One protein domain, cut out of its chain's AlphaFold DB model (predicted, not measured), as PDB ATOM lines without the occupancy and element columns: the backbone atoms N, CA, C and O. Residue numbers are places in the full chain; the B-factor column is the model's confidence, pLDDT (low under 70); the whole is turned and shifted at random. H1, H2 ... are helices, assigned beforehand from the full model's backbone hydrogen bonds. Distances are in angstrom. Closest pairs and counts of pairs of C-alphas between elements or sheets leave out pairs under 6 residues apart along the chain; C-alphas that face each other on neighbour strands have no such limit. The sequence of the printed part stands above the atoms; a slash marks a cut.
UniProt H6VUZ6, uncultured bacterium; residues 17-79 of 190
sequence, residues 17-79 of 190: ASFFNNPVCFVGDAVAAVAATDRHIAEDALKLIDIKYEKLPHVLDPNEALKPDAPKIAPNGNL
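What this domain is: This is residues 17 to 79 of the 190 residues of a protein of uncultured bacterium (UniProt H6VUZ6). This domain has little regular structure: a rod of mostly loop chain, with the short helix H1 towards one end and the four-residue H2 towards the other. Residues 17 to 38 lead to the H1 end, the long link of residues 48 to 61 returns along the rod to H2, and residues 66 to 79 fold back near H2. The printed part has 63 residues, with two named helices, H1 then H2, and no named strand; the class is all helix, with 13 residues in named elements. It is only just extended, close to loose, with a radius of gyration of the C-alphas of 16.2 A, and spans 49 by 23 by 17 A.

Where its parts are: Residues 17 to 38 have no named element. H1, residues 39 to 47, begins at C-alpha 39 (27.403, -11.958, 32.554) and measures 13.0 A. H2, residues 62 to 65, ends at C-alpha 65 (38.381, -9.919, -5.906).

How they stand to each other: H1 and H2 are apart. In H1, 4 of 5 O i to N i+4 pairs are within hydrogen-bond range; H2 is too short for such a pair.

The domain as a whole: The C-alphas farthest apart, of Thr 37 and Pro 68, are 49.6 A apart. The printed part has no cut. Residues 17 to 19 have pLDDT under 70.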
ATOM      1  N   ALA A  17      28.832   5.822  10.872       48.88
ATOM      2  CA  ALA A  17      29.346   5.228  12.105       48.88
ATOM      3  C   ALA A  17      28.333   4.232  12.702       48.88
ATOM      4  O   ALA A  17      27.703   4.490  13.723       48.88
ATOM      5  N   SER A  18      28.096   3.122  12.011       56.25
ATOM      6  CA  SER A  18      27.285   2.022  12.516       56.25
ATOM      7  C   SER A  18      28.219   0.930  13.012       56.25
ATOM      8  O   SER A  18      28.995   0.379  12.239       56.25
ATOM      9  N   PHE A  19      28.112   0.586  14.296       67.81
ATOM     10  CA  PHE A  19      28.784  -0.580  14.880       67.81
ATOM     11  C   PHE A  19      28.356  -1.904  14.230       67.81
ATOM     12  O   PHE A  19      29.034  -2.915  14.397       67.81
ATOM     13  N   PHE A  20      27.230  -1.898  13.512       83.44
ATOM     14  CA  PHE A  20      26.671  -3.065  12.846       83.44
ATOM     15  C   PHE A  20      26.603  -2.800  11.345       83.44
ATOM     16  O   PHE A  20      25.826  -1.956  10.883       83.44
ATOM     17  N   ASN A  21      27.452  -3.502  10.597       78.56
ATOM     18  CA  ASN A  21      27.499  -3.409   9.144       78.56
ATOM     19  C   ASN A  21      26.290  -4.123   8.524       78.56
ATOM     20  O   ASN A  21      25.849  -5.166   9.004       78.56
ATOM     21  N   ASN A  22      25.769  -3.571   7.429       83.94
ATOM     22  CA  ASN A  22      24.801  -4.252   6.574       83.94
ATOM     23  C   ASN A  22      25.023  -3.822   5.111       83.94
ATOM     24  O   ASN A  22      24.667  -2.693   4.777       83.94
ATOM     25  N   PRO A  23      25.586  -4.673   4.239       87.69
ATOM     26  CA  PRO A  23      25.808  -6.106   4.435       87.69
ATOM     27  C   PRO A  23      26.977  -6.423   5.379       87.69
ATOM     28  O   PRO A  23      27.908  -5.631   5.528       87.69
ATOM     29  N   VAL A  24      26.928  -7.601   6.007       89.94
ATOM     30  CA  VAL A  24      28.099  -8.190   6.675       89.94
ATOM     31  C   VAL A  24      29.101  -8.635   5.613       89.94
ATOM     32  O   VAL A  24      28.715  -9.204   4.591       89.94
ATOM     33  N   CYS A  25      30.380  -8.348   5.832       88.50
ATOM     34  CA  CYS A  25      31.433  -8.529   4.834       88.50
ATOM     35  C   CYS A  25      32.350  -9.716   5.151       88.50
ATOM     36  O   CYS A  25      33.017 -10.226   4.253       88.50
ATOM     37  N   PHE A  26      32.398 -10.168   6.407       88.75
ATOM     38  CA  PHE A  26      33.211 -11.314   6.812       88.75
ATOM     39  C   PHE A  26      32.639 -12.040   8.036       88.75
ATOM     40  O   PHE A  26      31.812 -11.520   8.786       88.75
ATOM     41  N   VAL A  27      33.105 -13.271   8.257       90.38
ATOM     42  CA  VAL A  27      32.741 -14.058   9.442       90.38
ATOM     43  C   VAL A  27      33.328 -13.405  10.692       90.38
ATOM     44  O   VAL A  27      34.544 -13.291  10.823       90.38
ATOM     45  N   GLY A  28      32.462 -13.015  11.627       87.88
ATOM     46  CA  GLY A  28      32.848 -12.308  12.851       87.88
ATOM     47  C   GLY A  28      32.519 -10.814  12.846       87.88
ATOM     48  O   GLY A  28      32.759 -10.160  13.860       87.88
ATOM     49  N   ASP A  29      31.944 -10.282  11.759       87.56
ATOM     50  CA  ASP A  29      31.331  -8.953  11.772       87.56
ATOM     51  C   ASP A  29      30.264  -8.866  12.874       87.56
ATOM     52  O   ASP A  29      29.419  -9.753  13.032       87.56
ATOM     53  N   ALA A  30      30.299  -7.783  13.650       87.56
ATOM     54  CA  ALA A  30      29.311  -7.556  14.691       87.56
ATOM     55  C   ALA A  30      27.957  -7.188  14.066       87.56
ATOM     56  O   ALA A  30      27.871  -6.328  13.191       87.56
ATOM     57  N   VAL A  31      26.886  -7.809  14.564       90.44
ATOM     58  CA  VAL A  31      25.508  -7.619  14.063       90.44
ATOM     59  C   VAL A  31      24.515  -7.202  15.148       90.44
ATOM     60  O   VAL A  31      23.461  -6.649  14.844       90.44
ATOM     61  N   ALA A  32      24.845  -7.459  16.414       90.44
ATOM     62  CA  ALA A  32      24.055  -7.086  17.579       90.44
ATOM     63  C   ALA A  32      24.949  -7.015  18.830       90.44
ATOM     64  O   ALA A  32      26.066  -7.536  18.841       90.44
ATOM     65  N   ALA A  33      24.436  -6.398  19.896       90.50
ATOM     66  CA  ALA A  33      25.056  -6.384  21.217       90.50
ATOM     67  C   ALA A  33      23.990  -6.555  22.310       90.50
ATOM     68  O   ALA A  33      22.838  -6.160  22.128       90.50
ATOM     69  N   VAL A  34      24.389  -7.118  23.453       93.00
ATOM     70  CA  VAL A  34      23.538  -7.312  24.636       93.00
ATOM     71  C   VAL A  34      24.169  -6.602  25.827       93.00
ATOM     72  O   VAL A  34      25.372  -6.715  26.058       93.00
ATOM     73  N   ALA A  35      23.344  -5.898  26.598       92.38
ATOM     74  CA  ALA A  35      23.703  -5.370  27.907       92.38
ATOM     75  C   ALA A  35      22.804  -6.022  28.962       92.38
ATOM     76  O   ALA A  35      21.585  -6.052  28.802       92.38
ATOM     77  N   ALA A  36      23.407  -6.538  30.029       92.75
ATOM     78  CA  ALA A  36      22.703  -7.142  31.154       92.75
ATOM     79  C   ALA A  36      23.428  -6.812  32.465       92.75
ATOM     80  O   ALA A  36      24.576  -6.365  32.460       92.75
ATOM     81  N   THR A  37      22.748  -7.024  33.587       94.25
ATOM     82  CA  THR A  37      23.306  -6.828  34.934       94.25
ATOM     83  C   THR A  37      24.242  -7.956  35.359       94.25
ATOM     84  O   THR A  37      25.083  -7.751  36.227       94.25
ATOM     85  N   ASP A  38      24.126  -9.121  34.724       93.94
ATOM     86  CA  ASP A  38      24.962 -10.287  34.969       93.94
ATOM     87  C   ASP A  38      25.505 -10.858  33.653       93.94
ATOM     88  O   ASP A  38      24.866 -10.798  32.596       93.94
ATOM     89  N   ARG A  39      26.713 -11.419  33.724       89.81
ATOM     90  CA  ARG A  39      27.403 -11.958  32.554       89.81
ATOM     91  C   ARG A  39      26.705 -13.194  31.991       89.81
ATOM     92  O   ARG A  39      26.619 -13.309  30.772       89.81
ATOM     93  N   HIS A  40      26.236 -14.099  32.843       95.12
ATOM     94  CA  HIS A  40      25.567 -15.317  32.397       95.12
ATOM     95  C   HIS A  40      24.237 -14.976  31.729       95.12
ATOM     96  O   HIS A  40      23.948 -15.493  30.653       95.12
ATOM     97  N   ILE A  41      23.506 -13.995  32.273       96.38
ATOM     98  CA  ILE A  41      22.295 -13.463  31.628       96.38
ATOM     99  C   ILE A  41      22.611 -12.896  30.238       96.38
ATOM    100  O   ILE A  41      21.877 -13.170  29.291       96.38
ATOM    101  N   ALA A  42      23.695 -12.127  30.082       93.81
ATOM    102  CA  ALA A  42      24.089 -11.617  28.767       93.81
ATOM    103  C   ALA A  42      24.417 -12.755  27.780       93.81
ATOM    104  O   ALA A  42      23.990 -12.706  26.627       93.81
ATOM    105  N   GLU A  43      25.154 -13.775  28.228       93.56
ATOM    106  CA  GLU A  43      25.534 -14.940  27.416       93.56
ATOM    107  C   GLU A  43      24.316 -15.784  27.003       93.56
ATOM    108  O   GLU A  43      24.252 -16.248  25.865       93.56
ATOM    109  N   ASP A  44      23.324 -15.940  27.879       96.31
ATOM    110  CA  ASP A  44      22.080 -16.642  27.558       96.31
ATOM    111  C   ASP A  44      21.169 -15.819  26.646       96.31
ATOM    112  O   ASP A  44      20.633 -16.348  25.673       96.31
ATOM    113  N   ALA A  45      21.054 -14.512  26.885       96.88
ATOM    114  CA  ALA A  45      20.280 -13.617  26.029       96.88
ATOM    115  C   ALA A  45      20.830 -13.559  24.595       96.88
ATOM    116  O   ALA A  45      20.045 -13.486  23.651       96.88
ATOM    117  N   LEU A  46      22.154 -13.659  24.406       94.69
ATOM    118  CA  LEU A  46      22.763 -13.753  23.072       94.69
ATOM    119  C   LEU A  46      22.253 -14.966  22.277       94.69
ATOM    120  O   LEU A  46      22.054 -14.850  21.070       94.69
ATOM    121  N   LYS A  47      21.994 -16.106  22.934       95.19
ATOM    122  CA  LYS A  47      21.487 -17.332  22.281       95.19
ATOM    123  C   LYS A  47      20.042 -17.193  21.797       95.19
ATOM    124  O   LYS A  47      19.605 -17.977  20.962       95.19
ATOM    125  N   LEU A  48      19.299 -16.222  22.329       97.06
ATOM    126  CA  LEU A  48      17.905 -15.961  21.964       97.06
ATOM    127  C   LEU A  48      17.769 -15.039  20.745       97.06
ATOM    128  O   LEU A  48      16.658 -14.824  20.260       97.06
ATOM    129  N   ILE A  49      18.874 -14.469  20.259       96.12
ATOM    130  CA  ILE A  49      18.865 -13.591  19.091       96.12
ATOM    131  C   ILE A  49      18.778 -14.450  17.824       96.12
ATOM    132  O   ILE A  49      19.745 -15.101  17.438       96.12
ATOM    133  N   ASP A  50      17.627 -14.406  17.151       96.38
ATOM    134  CA  ASP A  50      17.429 -14.997  15.822       96.38
ATOM    135  C   ASP A  50      17.698 -13.953  14.727       96.38
ATOM    136  O   ASP A  50      17.062 -12.893  14.692       96.38
ATOM    137  N   ILE A  51      18.640 -14.246  13.826       93.44
ATOM    138  CA  ILE A  51      19.027 -13.355  12.724       93.44
ATOM    139  C   ILE A  51      18.828 -14.080  11.402       93.44
ATOM    140  O   ILE A  51      19.391 -15.146  11.160       93.44
ATOM    141  N   LYS A  52      18.063 -13.454  10.507       95.00
ATOM    142  CA  LYS A  52      17.825 -13.953   9.153       95.00
ATOM    143  C   LYS A  52      18.738 -13.234   8.175       95.00
ATOM    144  O   LYS A  52      18.649 -12.016   8.039       95.00
ATOM    145  N   TYR A  53      19.577 -14.001   7.489       94.06
ATOM    146  CA  TYR A  53      20.496 -13.500   6.473       94.06
ATOM    147  C   TYR A  53      20.005 -13.850   5.072       94.06
ATOM    148  O   TYR A  53      19.490 -14.941   4.834       94.06
ATOM    149  N   GLU A  54      20.235 -12.937   4.139       94.81
ATOM    150  CA  GLU A  54      20.256 -13.240   2.714       94.81
ATOM    151  C   GLU A  54      21.708 -13.519   2.317       94.81
ATOM    152  O   GLU A  54      22.597 -12.710   2.587       94.81
ATOM    153  N   LYS A  55      21.973 -14.688   1.727       93.88
ATOM    154  CA  LYS A  55      23.334 -15.060   1.336       93.88
ATOM    155  C   LYS A  55      23.717 -14.328   0.055       93.88
ATOM    156  O   LYS A  55      23.102 -14.545  -0.985       93.88
ATOM    157  N   LEU A  56      24.776 -13.531   0.132       92.75
ATOM    158  CA  LEU A  56      25.346 -12.833  -1.016       92.75
ATOM    159  C   LEU A  56      26.536 -13.615  -1.609       92.75
ATOM    160  O   LEU A  56      27.192 -14.383  -0.891       92.75
ATOM    161  N   PRO A  57      26.840 -13.434  -2.909       93.44
ATOM    162  CA  PRO A  57      28.107 -13.865  -3.489       93.44
ATOM    163  C   PRO A  57      29.295 -13.251  -2.735       93.44
ATOM    164  O   PRO A  57      29.242 -12.092  -2.326       93.44
ATOM    165  N   HIS A  58      30.369 -14.019  -2.557       93.12
ATOM    166  CA  HIS A  58      31.576 -13.579  -1.858       93.12
ATOM    167  C   HIS A  58      32.825 -14.118  -2.554       93.12
ATOM    168  O   HIS A  58      32.758 -15.093  -3.301       93.12
ATOM    169  N   VAL A  59      33.960 -13.486  -2.273       94.38
ATOM    170  CA  VAL A  59      35.278 -13.849  -2.791       94.38
ATOM    171  C   VAL A  59      36.284 -13.793  -1.643       94.38
ATOM    172  O   VAL A  59      36.207 -12.902  -0.799       94.38
ATOM    173  N   LEU A  60      37.176 -14.782  -1.568       92.31
ATOM    174  CA  LEU A  60      38.183 -14.896  -0.502       92.31
ATOM    175  C   LEU A  60      39.607 -14.651  -1.008       92.31
ATOM    176  O   LEU A  60      40.485 -14.321  -0.215       92.31
ATOM    177  N   ASP A  61      39.830 -14.818  -2.312       91.69
ATOM    178  CA  ASP A  61      41.121 -14.582  -2.947       91.69
ATOM    179  C   ASP A  61      41.234 -13.117  -3.412       91.69
ATOM    180  O   ASP A  61      40.306 -12.604  -4.047       91.69
ATOM    181  N   PRO A  62      42.338 -12.417  -3.099       90.12
ATOM    182  CA  PRO A  62      42.495 -11.011  -3.455       90.12
ATOM    183  C   PRO A  62      42.587 -10.771  -4.968       90.12
ATOM    184  O   PRO A  62      42.088  -9.748  -5.432       90.12
ATOM    185  N   ASN A  63      43.168 -11.689  -5.747       90.69
ATOM    186  CA  ASN A  63      43.276 -11.536  -7.200       90.69
ATOM    187  C   ASN A  63      41.917 -11.748  -7.869       90.69
ATOM    188  O   ASN A  63      41.522 -10.973  -8.739       90.69
ATOM    189  N   GLU A  64      41.158 -12.746  -7.411       94.50
ATOM    190  CA  GLU A  64      39.771 -12.945  -7.839       94.50
ATOM    191  C   GLU A  64      38.896 -11.737  -7.482       94.50
ATOM    192  O   GLU A  64      38.052 -11.332  -8.277       94.50
ATOM    193  N   ALA A  65      39.126 -11.104  -6.326       93.25
ATOM    194  CA  ALA A  65      38.381  -9.919  -5.906       93.25
ATOM    195  C   ALA A  65      38.623  -8.691  -6.798       93.25
ATOM    196  O   ALA A  65      37.783  -7.790  -6.820       93.25
ATOM    197  N   LEU A  66      39.738  -8.638  -7.532       90.88
ATOM    198  CA  LEU A  66      40.062  -7.542  -8.450       90.88
ATOM    199  C   LEU A  66      39.436  -7.706  -9.840       90.88
ATOM    200  O   LEU A  66      39.471  -6.760 -10.631       90.88
ATOM    201  N   LYS A  67      38.843  -8.867 -10.153       93.12
ATOM    202  CA  LYS A  67      38.204  -9.089 -11.453       93.12
ATOM    203  C   LYS A  67      36.983  -8.171 -11.641       93.12
ATOM    204  O   LYS A  67      36.279  -7.881 -10.671       93.12
ATOM    205  N   PRO A  68      36.688  -7.713 -12.874       90.38
ATOM    206  CA  PRO A  68      35.597  -6.766 -13.131       90.38
ATOM    207  C   PRO A  68      34.204  -7.239 -12.681       90.38
ATOM    208  O   PRO A  68      33.351  -6.413 -12.345       90.38
ATOM    209  N   ASP A  69      33.982  -8.552 -12.685       91.75
ATOM    210  CA  ASP A  69      32.738  -9.243 -12.341       91.75
ATOM    211  C   ASP A  69      32.671  -9.705 -10.874       91.75
ATOM    212  O   ASP A  69      31.642 -10.227 -10.437       91.75
ATOM    213  N   ALA A  70      33.729  -9.482 -10.091       93.81
ATOM    214  CA  ALA A  70      33.770  -9.879  -8.694       93.81
ATOM    215  C   ALA A  70      32.707  -9.143  -7.848       93.81
ATOM    216  O   ALA A  70      32.418  -7.960  -8.084       93.81
ATOM    217  N   PRO A  71      32.156  -9.791  -6.802       92.25
ATOM    218  CA  PRO A  71      31.254  -9.133  -5.864       92.25
ATOM    219  C   PRO A  71      31.935  -7.919  -5.222       92.25
ATOM    220  O   PRO A  71      33.019  -8.035  -4.649       92.25
ATOM    221  N   LYS A  72      31.309  -6.742  -5.320       88.62
ATOM    222  CA  LYS A  72      31.883  -5.487  -4.820       88.62
ATOM    223  C   LYS A  72      31.530  -5.271  -3.350       88.62
ATOM    224  O   LYS A  72      30.352  -5.176  -3.012       88.62
ATOM    225  N   ILE A  73      32.541  -5.132  -2.493       85.25
ATOM    226  CA  ILE A  73      32.366  -4.841  -1.056       85.25
ATOM    227  C   ILE A  73      32.075  -3.350  -0.823       85.25
ATOM    228  O   ILE A  73      31.365  -2.983   0.113       85.25
ATOM    229  N   ALA A  74      32.597  -2.475  -1.685       79.88
ATOM    230  CA  ALA A  74      32.351  -1.040  -1.636       79.88
ATOM    231  C   ALA A  74      31.866  -0.509  -2.999       79.88
ATOM    232  O   ALA A  74      32.193  -1.088  -4.039       79.88
ATOM    233  N   PRO A  75      31.116   0.612  -3.036       78.31
ATOM    234  CA  PRO A  75      30.599   1.166  -4.292       78.31
ATOM    235  C   PRO A  75      31.684   1.504  -5.322       78.31
ATOM    236  O   PRO A  75      31.440   1.433  -6.522       78.31
ATOM    237  N   ASN A  76      32.883   1.853  -4.854       77.38
ATOM    238  CA  ASN A  76      34.046   2.188  -5.672       77.38
ATOM    239  C   ASN A  76      34.887   0.966  -6.094       77.38
ATOM    240  O   ASN A  76      35.925   1.146  -6.722       77.38
ATOM    241  N   GLY A  77      34.445  -0.260  -5.789       85.00
ATOM    242  CA  GLY A  77      35.139  -1.502  -6.137       85.00
ATOM    243  C   GLY A  77      35.903  -2.127  -4.967       85.00
ATOM    244  O   GLY A  77      35.724  -1.746  -3.812       85.00
ATOM    245  N   ASN A  78      36.735  -3.120  -5.286       88.62
ATOM    246  CA  ASN A  78      37.460  -3.936  -4.302       88.62
ATOM    247  C   ASN A  78      38.922  -3.512  -4.105       88.62
ATOM    248  O   ASN A  78      39.586  -4.002  -3.193       88.62
ATOM    249  N   LEU A  79      39.420  -2.578  -4.919       86.50
ATOM    250  CA  LEU A  79      40.747  -2.012  -4.732       86.50
ATOM    251  C   LEU A  79      40.742  -1.105  -3.492       86.50
ATOM    252  O   LEU A  79      40.160  -0.019  -3.491       86.50
TER     253      LEU A  79